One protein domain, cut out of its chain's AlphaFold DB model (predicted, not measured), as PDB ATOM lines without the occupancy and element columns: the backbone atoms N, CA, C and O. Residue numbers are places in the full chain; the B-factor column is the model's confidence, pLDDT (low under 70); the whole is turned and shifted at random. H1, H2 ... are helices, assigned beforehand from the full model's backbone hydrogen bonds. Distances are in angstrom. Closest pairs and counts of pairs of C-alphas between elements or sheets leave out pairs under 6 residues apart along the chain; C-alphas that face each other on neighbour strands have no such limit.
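This is residues 58 to 66 and 76 to 149 of the 494 residues of the protein "Protein kinase domain-containing protein" of Gemmata obscuriglobus (UniProt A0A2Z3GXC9). Look first for the long helix H4, with H1 packed along one side of it and H6 on its other side, so that these three make a row with H4 in the middle. H3 and H5 run side by side as a second, smaller layer, which joins the row mainly where H5 packs on H6, while the short H2 packs on residues 113 to 117 of H4. The printed part has 83 residues with six named helices, H1 to H6 in order along the chain, and no named strand; the class is all helix. It is compact, with a radius of gyration of the C-alphas of 12.0 A and a rounded outline of 33 by 28 by 22 A.

Find C-alpha 102 at (-39.017, 13.890, 36.894); from there H4, residues 102 to 118, runs 24.6 A to C-alpha 118 at (-27.876, 29.095, 52.666). H1, residues 58 to 66, begins at C-alpha 58 at (-42.538, 19.291, 33.715) and is 12.2 A long. H6 is residues 140 to 147, 10.9 A. H3, residues 86 to 97, measures 16.3 A, and H5, residues 126 to 135, measures 14.1 A. H2 is residues 80 to 83, 5.6 A.

Begin at H4, the hub, which touches three helices. H1 touches it at a shallow tilt of 21 degrees, the same way, and their closest C-alphas, of Thr 60 and Ala 106, are 4.2 A apart. H6 touches H4 with the C-alphas of Leu 108 and Pro 140 closest, 4.7 A; they run the same way at a tilt of 36 degrees, only just steep. H2 touches H4 at residues 113 to 117 alone, closest at the C-alphas of Pro 80 and Leu 116, 6.4 A. From H6, go on to H5: they touch, closest at the C-alphas of Phe 132 and Val 143, 5.5 A, at a steep tilt of 49 degrees, opposite ways. H5 touches H3 at a shallow tilt of 9 degrees, the same way, with the C-alphas of Met 92 and Val 130 closest, 5.9 A. H3 and H4 are close but not clearly touching; their closest C-alphas, of Leu 96 and Ala 105, are 6.2 A apart. H4 and H5 are apart. In H1, H3, H4, H5 and H6 every O i to N i+4 pair is within hydrogen-bond range; H2 is too short for such a pair.

The two C-alphas farthest apart, of Asp 76 and Pro 99, are 34.4 A apart. Residues 67 to 75 are not printed, and C-alphas 66 and 76 are 15.7 A apart across the cut. The links H2 to H3, H3 to H4 and H5 to H6 are tight, and H4 to H5 is short. The model's mean pLDDT over the printed part is 78.3; look for values under 70 at residues 76 to 83 and 116 to 124.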
ATOM      1  N   GLU A  58     -41.807  18.063  33.375       83.06
ATOM      2  CA  GLU A  58     -42.538  19.291  33.715       83.06
ATOM      3  C   GLU A  58     -42.250  19.786  35.137       83.06
ATOM      4  O   GLU A  58     -42.105  20.991  35.345       83.06
ATOM      5  N   LYS A  59     -42.109  18.885  36.117       83.06
ATOM      6  CA  LYS A  59     -41.817  19.266  37.509       83.06
ATOM      7  C   LYS A  59     -40.419  19.853  37.628       83.06
ATOM      8  O   LYS A  59     -40.238  20.883  38.273       83.06
ATOM      9  N   THR A  60     -39.442  19.225  36.980       81.06
ATOM     10  CA  THR A  60     -38.054  19.701  36.958       81.06
ATOM     11  C   THR A  60     -37.974  21.087  36.317       81.06
ATOM     12  O   THR A  60     -37.347  21.987  36.877       81.06
ATOM     13  N   LYS A  61     -38.674  21.292  35.191       78.38
ATOM     14  CA  LYS A  61     -38.800  22.605  34.538       78.38
ATOM     15  C   LYS A  61     -39.445  23.647  35.447       78.38
ATOM     16  O   LYS A  61     -38.892  24.729  35.583       78.38
ATOM     17  N   SER A  62     -40.543  23.308  36.122       80.75
ATOM     18  CA  SER A  62     -41.238  24.226  37.033       80.75
ATOM     19  C   SER A  62     -40.352  24.693  38.195       80.75
ATOM     20  O   SER A  62     -40.334  25.884  38.508       80.75
ATOM     21  N   VAL A  63     -39.567  23.788  38.800       78.56
ATOM     22  CA  VAL A  63     -38.590  24.155  39.841       78.56
ATOM     23  C   VAL A  63     -37.573  25.155  39.294       78.56
ATOM     24  O   VAL A  63     -37.265  26.134  39.961       78.56
ATOM     25  N   LEU A  64     -37.076  24.945  38.075       71.44
ATOM     26  CA  LEU A  64     -36.093  25.826  37.442       71.44
ATOM     27  C   LEU A  64     -36.668  27.190  37.045       71.44
ATOM     28  O   LEU A  64     -36.022  28.212  37.262       71.44
ATOM     29  N   GLU A  65     -37.877  27.219  36.487       72.06
ATOM     30  CA  GLU A  65     -38.578  28.451  36.116       72.06
ATOM     31  C   GLU A  65     -38.856  29.322  37.343       72.06
ATOM     32  O   GLU A  65     -38.570  30.517  37.312       72.06
ATOM     33  N   SER A  66     -39.298  28.716  38.452       70.81
ATOM     34  CA  SER A  66     -39.491  29.426  39.723       70.81
ATOM     35  C   SER A  66     -38.220  30.145  40.184       70.81
ATOM     36  O   SER A  66     -38.309  31.233  40.745       70.81
ATOM     37  N   ASP A  76     -29.684  40.836  41.874       49.66
ATOM     38  CA  ASP A  76     -28.581  40.368  42.689       49.66
ATOM     39  C   ASP A  76     -27.761  39.392  41.852       49.66
ATOM     40  O   ASP A  76     -27.939  38.171  41.847       49.66
ATOM     41  N   THR A  77     -26.782  39.977  41.161       52.16
ATOM     42  CA  THR A  77     -25.622  39.341  40.496       52.16
ATOM     43  C   THR A  77     -24.841  38.345  41.379       52.16
ATOM     44  O   THR A  77     -23.832  37.762  40.969       52.16
ATOM     45  N   PHE A  78     -25.308  38.120  42.603       52.81
ATOM     46  CA  PHE A  78     -24.738  37.275  43.627       52.81
ATOM     47  C   PHE A  78     -25.412  35.903  43.762       52.81
ATOM     48  O   PHE A  78     -24.820  35.047  44.424       52.81
ATOM     49  N   HIS A  79     -26.555  35.636  43.108       60.69
ATOM     50  CA  HIS A  79     -27.174  34.305  43.169       60.69
ATOM     51  C   HIS A  79     -26.259  33.239  42.520       60.69
ATOM     52  O   HIS A  79     -25.946  33.346  41.329       60.69
ATOM     53  N   PRO A  80     -25.828  32.183  43.242       61.66
ATOM     54  CA  PRO A  80     -24.837  31.225  42.741       61.66
ATOM     55  C   PRO A  80     -25.232  30.531  41.428       61.66
ATOM     56  O   PRO A  80     -24.378  30.318  40.572       61.66
ATOM     57  N   LEU A  81     -26.524  30.236  41.232       63.97
ATOM     58  CA  LEU A  81     -27.031  29.609  40.000       63.97
ATOM     59  C   LEU A  81     -27.037  30.540  38.779       63.97
ATOM     60  O   LEU A  81     -26.961  30.056  37.652       63.97
ATOM     61  N   ALA A  82     -27.078  31.862  38.979       62.81
ATOM     62  CA  ALA A  82     -26.998  32.828  37.881       62.81
ATOM     63  C   ALA A  82     -25.583  32.901  37.275       62.81
ATOM     64  O   ALA A  82     -25.399  33.448  36.191       62.81
ATOM     65  N   LYS A  83     -24.581  32.334  37.966       67.31
ATOM     66  CA  LYS A  83     -23.183  32.258  37.515       67.31
ATOM     67  C   LYS A  83     -22.884  31.016  36.667       67.31
ATOM     68  O   LYS A  83     -21.759  30.886  36.195       67.31
ATOM     69  N   LEU A  84     -23.851  30.110  36.495       70.50
ATOM     70  CA  LEU A  84     -23.692  28.911  35.673       70.50
ATOM     71  C   LEU A  84     -23.796  29.250  34.184       70.50
ATOM     72  O   LEU A  84     -24.712  29.961  33.764       70.50
ATOM     73  N   SER A  85     -22.863  28.722  33.394       76.31
ATOM     74  CA  SER A  85     -22.852  28.887  31.940       76.31
ATOM     75  C   SER A  85     -23.936  28.042  31.262       76.31
ATOM     76  O   SER A  85     -24.518  27.133  31.860       76.31
ATOM     77  N   ASP A  86     -24.206  28.311  29.985       72.00
ATOM     78  CA  ASP A  86     -25.137  27.488  29.204       72.00
ATOM     79  C   ASP A  86     -24.632  26.041  29.046       72.00
ATOM     80  O   ASP A  86     -25.430  25.103  29.038       72.00
ATOM     81  N   GLU A  87     -23.310  25.843  28.999       79.56
ATOM     82  CA  GLU A  87     -22.685  24.516  28.969       79.56
ATOM     83  C   GLU A  87     -22.906  23.746  30.280       79.56
ATOM     84  O   GLU A  87     -23.202  22.549  30.249       79.56
ATOM     85  N   ASP A  88     -22.837  24.428  31.429       78.81
ATOM     86  CA  ASP A  88     -23.087  23.823  32.743       78.81
ATOM     87  C   ASP A  88     -24.526  23.307  32.861       78.81
ATOM     88  O   ASP A  88     -24.763  22.175  33.296       78.81
ATOM     89  N   TRP A  89     -25.492  24.122  32.427       75.38
ATOM     90  CA  TRP A  89     -26.903  23.745  32.421       75.38
ATOM     91  C   TRP A  89     -27.179  22.573  31.481       75.38
ATOM     92  O   TRP A  89     -27.855  21.622  31.877       75.38
ATOM     93  N   ALA A  90     -26.601  22.585  30.277       79.25
ATOM     94  CA  ALA A  90     -26.726  21.478  29.333       79.25
ATOM     95  C   ALA A  90     -26.126  20.175  29.892       79.25
ATOM     96  O   ALA A  90     -26.717  19.099  29.745       79.25
ATOM     97  N   ALA A  91     -24.981  20.251  30.578       83.69
ATOM     98  CA  ALA A  91     -24.342  19.097  31.202       83.69
ATOM     99  C   ALA A  91     -25.187  18.507  32.345       83.69
ATOM    100  O   ALA A  91     -25.312  17.281  32.440       83.69
ATOM    101  N   MET A  92     -25.790  19.359  33.181       83.06
ATOM    102  CA  MET A  92     -26.720  18.935  34.233       83.06
ATOM    103  C   MET A  92     -27.995  18.318  33.653       83.06
ATOM    104  O   MET A  92     -28.376  17.231  34.081       83.06
ATOM    105  N   ALA A  93     -28.612  18.954  32.653       80.94
ATOM    106  CA  ALA A  93     -29.806  18.434  31.988       80.94
ATOM    107  C   ALA A  93     -29.539  17.055  31.367       80.94
ATOM    108  O   ALA A  93     -30.274  16.109  31.626       80.94
ATOM    109  N   THR A  94     -28.415  16.904  30.661       85.19
ATOM    110  CA  THR A  94     -27.991  15.616  30.087       85.19
ATOM    111  C   THR A  94     -27.789  14.543  31.161       85.19
ATOM    112  O   THR A  94     -28.079  13.372  30.940       85.19
ATOM    113  N   ALA A  95     -27.280  14.911  32.341       86.06
ATOM    114  CA  ALA A  95     -27.098  13.969  33.444       86.06
ATOM    115  C   ALA A  95     -28.422  13.551  34.118       86.06
ATOM    116  O   ALA A  95     -28.462  12.499  34.756       86.06
ATOM    117  N   LEU A  96     -29.476  14.362  33.975       85.12
ATOM    118  CA  LEU A  96     -30.812  14.151  34.541       85.12
ATOM    119  C   LEU A  96     -31.833  13.593  33.534       85.12
ATOM    120  O   LEU A  96     -32.914  13.202  33.949       85.12
ATOM    121  N   ASP A  97     -31.516  13.529  32.241       79.75
ATOM    122  CA  ASP A  97     -32.451  13.089  31.191       79.75
ATOM    123  C   ASP A  97     -32.840  11.603  31.329       79.75
ATOM    124  O   ASP A  97     -34.004  11.226  31.224       79.75
ATOM    125  N   HIS A  98     -31.874  10.735  31.647       70.88
ATOM    126  CA  HIS A  98     -32.121   9.320  31.934       70.88
ATOM    127  C   HIS A  98     -30.983   8.744  32.800       70.88
ATOM    128  O   HIS A  98     -29.815   9.040  32.535       70.88
ATOM    129  N   PRO A  99     -31.248   7.898  33.820       83.81
ATOM    130  CA  PRO A  99     -32.513   7.245  34.189       83.81
ATOM    131  C   PRO A  99     -33.247   7.922  35.366       83.81
ATOM    132  O   PRO A  99     -33.814   7.241  36.222       83.81
ATOM    133  N   TRP A 100     -33.184   9.248  35.481       88.94
ATOM    134  CA  TRP A 100     -33.863   9.963  36.563       88.94
ATOM    135  C   TRP A 100     -35.355  10.119  36.269       88.94
ATOM    136  O   TRP A 100     -35.748  10.408  35.142       88.94
ATOM    137  N   THR A 101     -36.196   9.949  37.290       90.25
ATOM    138  CA  THR A 101     -37.600  10.356  37.189       90.25
ATOM    139  C   THR A 101     -37.715  11.864  37.366       90.25
ATOM    140  O   THR A 101     -36.918  12.479  38.081       90.25
ATOM    141  N   ASP A 102     -38.749  12.456  36.769       88.00
ATOM    142  CA  ASP A 102     -39.017  13.890  36.894       88.00
ATOM    143  C   ASP A 102     -39.193  14.320  38.364       88.00
ATOM    144  O   ASP A 102     -38.699  15.371  38.766       88.00
ATOM    145  N   GLU A 103     -39.804  13.483  39.216       90.06
ATOM    146  CA  GLU A 103     -39.885  13.772  40.656       90.06
ATOM    147  C   GLU A 103     -38.513  13.866  41.332       90.06
ATOM    148  O   GLU A 103     -38.267  14.786  42.113       90.06
ATOM    149  N   ASN A 104     -37.625  12.905  41.074       90.19
ATOM    150  CA  ASN A 104     -36.336  12.845  41.755       90.19
ATOM    151  C   ASN A 104     -35.361  13.891  41.215       90.19
ATOM    152  O   ASN A 104     -34.590  14.449  41.997       90.19
ATOM    153  N   ALA A 105     -35.415  14.191  39.915       87.69
ATOM    154  CA  ALA A 105     -34.649  15.276  39.312       87.69
ATOM    155  C   ALA A 105     -35.077  16.634  39.891       87.69
ATOM    156  O   ALA A 105     -34.226  17.388  40.370       87.69
ATOM    157  N   ALA A 106     -36.386  16.902  39.964       86.56
ATOM    158  CA  ALA A 106     -36.921  18.094  40.618       86.56
ATOM    159  C   ALA A 106     -36.491  18.175  42.094       86.56
ATOM    160  O   ALA A 106     -35.998  19.211  42.536       86.56
ATOM    161  N   SER A 107     -36.599  17.068  42.843       90.00
ATOM    162  CA  SER A 107     -36.191  17.006  44.254       90.00
ATOM    163  C   SER A 107     -34.702  17.301  44.458       90.00
ATOM    164  O   SER A 107     -34.350  18.040  45.381       90.00
ATOM    165  N   LEU A 108     -33.823  16.756  43.606       88.56
ATOM    166  CA  LEU A 108     -32.392  17.051  43.657       88.56
ATOM    167  C   LEU A 108     -32.136  18.543  43.443       88.56
ATOM    168  O   LEU A 108     -31.410  19.148  44.231       88.56
ATOM    169  N   LEU A 109     -32.721  19.126  42.392       84.25
ATOM    170  CA  LEU A 109     -32.529  20.539  42.082       84.25
ATOM    171  C   LEU A 109     -32.998  21.414  43.244       84.25
ATOM    172  O   LEU A 109     -32.207  22.227  43.716       84.25
ATOM    173  N   SER A 110     -34.208  21.183  43.771       84.50
ATOM    174  CA  SER A 110     -34.734  21.880  44.956       84.50
ATOM    175  C   SER A 110     -33.754  21.858  46.132       84.50
ATOM    176  O   SER A 110     -33.475  22.904  46.716       84.50
ATOM    177  N   LYS A 111     -33.173  20.691  46.445       85.88
ATOM    178  CA  LYS A 111     -32.184  20.559  47.526       85.88
ATOM    179  C   LYS A 111     -30.886  21.303  47.221       85.88
ATOM    180  O   LYS A 111     -30.362  21.976  48.101       85.88
ATOM    181  N   LEU A 112     -30.365  21.216  45.995       80.19
ATOM    182  CA  LEU A 112     -29.158  21.949  45.594       80.19
ATOM    183  C   LEU A 112     -29.351  23.462  45.736       80.19
ATOM    184  O   LEU A 112     -28.468  24.150  46.239       80.19
ATOM    185  N   ILE A 113     -30.514  23.974  45.338       75.19
ATOM    186  CA  ILE A 113     -30.858  25.394  45.459       75.19
ATOM    187  C   ILE A 113     -30.866  25.825  46.914       75.19
ATOM    188  O   ILE A 113     -30.179  26.776  47.267       75.19
ATOM    189  N   GLU A 114     -31.622  25.121  47.760       77.44
ATOM    190  CA  GLU A 114     -31.746  25.452  49.180       77.44
ATOM    191  C   GLU A 114     -30.366  25.562  49.844       77.44
ATOM    192  O   GLU A 114     -30.116  26.437  50.672       77.44
ATOM    193  N   GLN A 115     -29.428  24.707  49.441       72.50
ATOM    194  CA  GLN A 115     -28.056  24.751  49.929       72.50
ATOM    195  C   GLN A 115     -27.265  25.954  49.436       72.50
ATOM    196  O   GLN A 115     -26.524  26.555  50.213       72.50
ATOM    197  N   LEU A 116     -27.408  26.300  48.160       67.69
ATOM    198  CA  LEU A 116     -26.726  27.439  47.556       67.69
ATOM    199  C   LEU A 116     -27.239  28.768  48.119       67.69
ATOM    200  O   LEU A 116     -26.441  29.685  48.302       67.69
ATOM    201  N   SER A 117     -28.524  28.846  48.468       66.00
ATOM    202  CA  SER A 117     -29.121  30.015  49.125       66.00
ATOM    203  C   SER A 117     -28.653  30.190  50.576       66.00
ATOM    204  O   SER A 117     -28.608  31.311  51.076       66.00
ATOM    205  N   ASN A 118     -28.271  29.100  51.250       61.88
ATOM    206  CA  ASN A 118     -27.876  29.095  52.666       61.88
ATOM    207  C   ASN A 118     -26.347  29.014  52.900       61.88
ATOM    208  O   ASN A 118     -25.898  29.034  54.050       61.88
ATOM    209  N   GLY A 119     -25.537  28.878  51.844       57.06
ATOM    210  CA  GLY A 119     -24.094  28.618  51.921       57.06
ATOM    211  C   GLY A 119     -23.195  29.834  51.636       57.06
ATOM    212  O   GLY A 119     -23.634  30.820  51.049       57.06
ATOM    213  N   PRO A 120     -21.899  29.793  52.017       51.97
ATOM    214  CA  PRO A 120     -20.934  30.808  51.591       51.97
ATOM    215  C   PRO A 120     -20.799  30.816  50.059       51.97
ATOM    216  O   PRO A 120     -20.794  29.751  49.444       51.97
ATOM    217  N   GLN A 121     -20.633  32.002  49.456       54.41
ATOM    218  CA  GLN A 121     -20.543  32.249  48.002       54.41
ATOM    219  C   GLN A 121     -19.271  31.673  47.337       54.41
ATOM    220  O   GLN A 121     -18.510  32.386  46.683       54.41
ATOM    221  N   SER A 122     -18.994  30.384  47.519       56.75
ATOM    222  CA  SER A 122     -17.965  29.689  46.744       56.75
ATOM    223  C   SER A 122     -18.484  29.392  45.331       56.75
ATOM    224  O   SER A 122     -19.689  29.196  45.159       56.75
ATOM    225  N   PRO A 123     -17.610  29.356  44.309       62.09
ATOM    226  CA  PRO A 123     -18.007  28.970  42.960       62.09
ATOM    227  C   PRO A 123     -18.601  27.560  42.957       62.09
ATOM    228  O   PRO A 123     -18.049  26.652  43.582       62.09
ATOM    229  N   ILE A 124     -19.712  27.379  42.245       67.69
ATOM    230  CA  ILE A 124     -20.293  26.061  42.007       67.69
ATOM    231  C   ILE A 124     -19.399  25.334  41.002       67.69
ATOM    232  O   ILE A 124     -19.205  25.814  39.889       67.69
ATOM    233  N   ASP A 125     -18.873  24.172  41.376       79.75
ATOM    234  CA  ASP A 125     -18.202  23.279  40.431       79.75
ATOM    235  C   ASP A 125     -19.241  22.328  39.813       79.75
ATOM    236  O   ASP A 125     -19.581  21.284  40.378       79.75
ATOM    237  N   CYS A 126     -19.779  22.701  38.651       80.88
ATOM    238  CA  CYS A 126     -20.778  21.892  37.949       80.88
ATOM    239  C   CYS A 126     -20.244  20.537  37.500       80.88
ATOM    240  O   CYS A 126     -20.971  19.546  37.563       80.88
ATOM    241  N   ASN A 127     -18.965  20.446  37.131       84.12
ATOM    242  CA  ASN A 127     -18.353  19.168  36.777       84.12
ATOM    243  C   ASN A 127     -18.342  18.214  37.979       84.12
ATOM    244  O   ASN A 127     -18.621  17.018  37.835       84.12
ATOM    245  N   PHE A 128     -18.077  18.739  39.177       84.00
ATOM    246  CA  PHE A 128     -18.158  17.980  40.423       84.00
ATOM    247  C   PHE A 128     -19.586  17.502  40.722       84.00
ATOM    248  O   PHE A 128     -19.769  16.335  41.068       84.00
ATOM    249  N   ILE A 129     -20.603  18.348  40.533       86.00
ATOM    250  CA  ILE A 129     -22.014  17.974  40.738       86.00
ATOM    251  C   ILE A 129     -22.451  16.905  39.728       86.00
ATOM    252  O   ILE A 129     -22.950  15.848  40.121       86.00
ATOM    253  N   VAL A 130     -22.207  17.131  38.433       87.56
ATOM    254  CA  VAL A 130     -22.559  16.206  37.342       87.56
ATOM    255  C   VAL A 130     -21.929  14.830  37.556       87.56
ATOM    256  O   VAL A 130     -22.576  13.807  37.314       87.56
ATOM    257  N   LYS A 131     -20.693  14.778  38.069       89.88
ATOM    258  CA  LYS A 131     -20.040  13.519  38.446       89.88
ATOM    259  C   LYS A 131     -20.888  12.712  39.437       89.88
ATOM    260  O   LYS A 131     -21.040  11.506  39.239       89.88
ATOM    261  N   PHE A 132     -21.451  13.338  40.473       89.31
ATOM    262  CA  PHE A 132     -22.275  12.627  41.457       89.31
ATOM    263  C   PHE A 132     -23.672  12.299  40.949       89.31
ATOM    264  O   PHE A 132     -24.151  11.209  41.247       89.31
ATOM    265  N   ILE A 133     -24.285  13.164  40.134       88.56
ATOM    266  CA  ILE A 133     -25.564  12.857  39.466       88.56
ATOM    267  C   ILE A 133     -25.438  11.560  38.658       88.56
ATOM    268  O   ILE A 133     -26.291  10.676  38.740       88.56
ATOM    269  N   ARG A 134     -24.332  11.411  37.921       88.94
ATOM    270  CA  ARG A 134     -24.041  10.198  37.145       88.94
ATOM    271  C   ARG A 134     -23.729   8.988  38.027       88.94
ATOM    272  O   ARG A 134     -24.101   7.875  37.669       88.94
ATOM    273  N   ALA A 135     -23.059   9.189  39.164       86.50
ATOM    274  CA  ALA A 135     -22.731   8.116  40.107       86.50
ATOM    275  C   ALA A 135     -23.944   7.612  40.915       86.50
ATOM    276  O   ALA A 135     -23.934   6.470  41.374       86.50
ATOM    277  N   HIS A 136     -24.978   8.443  41.085       86.31
ATOM    278  CA  HIS A 136     -26.156   8.180  41.919       86.31
ATOM    279  C   HIS A 136     -27.451   8.380  41.143       86.31
ATOM    280  O   HIS A 136     -28.226   9.299  41.393       86.31
ATOM    281  N   GLN A 137     -27.683   7.488  40.188       85.31
ATOM    282  CA  GLN A 137     -28.872   7.511  39.352       85.31
ATOM    283  C   GLN A 137     -30.160   7.432  40.182       85.31
ATOM    284  O   GLN A 137     -30.352   6.485  40.946       85.31
ATOM    285  N   ASN A 138     -31.049   8.409  39.978       87.19
ATOM    286  CA  ASN A 138     -32.370   8.477  40.602       87.19
ATOM    287  C   ASN A 138     -32.348   8.473  42.151       87.19
ATOM    288  O   ASN A 138     -33.301   8.008  42.779       87.19
ATOM    289  N   ASP A 139     -31.264   8.965  42.768       88.38
ATOM    290  CA  ASP A 139     -31.086   9.046  44.226       88.38
ATOM    291  C   ASP A 139     -30.625  10.464  44.632       88.38
ATOM    292  O   ASP A 139     -29.421  10.733  44.735       88.38
ATOM    293  N   PRO A 140     -31.566  11.409  44.831       87.69
ATOM    294  CA  PRO A 140     -31.234  12.799  45.142       87.69
ATOM    295  C   PRO A 140     -30.478  12.942  46.472       87.69
ATOM    296  O   PRO A 140     -29.596  13.790  46.589       87.69
ATOM    297  N   ASP A 141     -30.786  12.109  47.469       87.00
ATOM    298  CA  ASP A 141     -30.158  12.181  48.791       87.00
ATOM    299  C   ASP A 141     -28.680  11.789  48.739       87.00
ATOM    300  O   ASP A 141     -27.837  12.488  49.301       87.00
ATOM    301  N   ALA A 142     -28.336  10.725  48.007       85.12
ATOM    302  CA  ALA A 142     -26.949  10.294  47.861       85.12
ATOM    303  C   ALA A 142     -26.063  11.349  47.170       85.12
ATOM    304  O   ALA A 142     -24.903  11.534  47.557       85.12
ATOM    305  N   VAL A 143     -26.606  12.069  46.179       87.12
ATOM    306  CA  VAL A 143     -25.903  13.175  45.504       87.12
ATOM    307  C   VAL A 143     -25.614  14.307  46.488       87.12
ATOM    308  O   VAL A 143     -24.458  14.711  46.646       87.12
ATOM    309  N   ILE A 144     -26.644  14.779  47.196       85.94
ATOM    310  CA  ILE A 144     -26.528  15.854  48.192       85.94
ATOM    311  C   ILE A 144     -25.548  15.465  49.306       85.94
ATOM    312  O   ILE A 144     -24.706  16.259  49.729       85.94
ATOM    313  N   ASP A 145     -25.588  14.211  49.746       84.81
ATOM    314  CA  ASP A 145     -24.697  13.683  50.772       84.81
ATOM    315  C   ASP A 145     -23.222  13.674  50.361       84.81
ATOM    316  O   ASP A 145     -22.359  13.836  51.229       84.81
ATOM    317  N   CYS A 146     -22.928  13.475  49.075       86.44
ATOM    318  CA  CYS A 146     -21.571  13.555  48.539       86.44
ATOM    319  C   CYS A 146     -21.092  15.004  48.427       86.44
ATOM    320  O   CYS A 146     -19.958  15.296  48.802       86.44
ATOM    321  N   ILE A 147     -21.955  15.904  47.951       85.50
ATOM    322  CA  ILE A 147     -21.632  17.324  47.748       85.50
ATOM    323  C   ILE A 147     -21.342  18.021  49.082       85.50
ATOM    324  O   ILE A 147     -20.381  18.778  49.199       85.50
ATOM    325  N   ASN A 148     -22.126  17.717  50.116       83.06
ATOM    326  CA  ASN A 148     -21.964  18.316  51.443       83.06
ATOM    327  C   ASN A 148     -20.742  17.837  52.214       83.06
ATOM    328  O   ASN A 148     -20.381  18.415  53.250       83.06
ATOM    329  N   LEU A 149     -20.162  16.717  51.797       86.06
ATOM    330  CA  LEU A 149     -19.125  16.078  52.570       86.06
ATOM    331  C   LEU A 149     -17.801  16.808  52.374       86.06
ATOM    332  O   LEU A 149     -17.254  16.846  51.279       86.06
TER     333      LEU A 149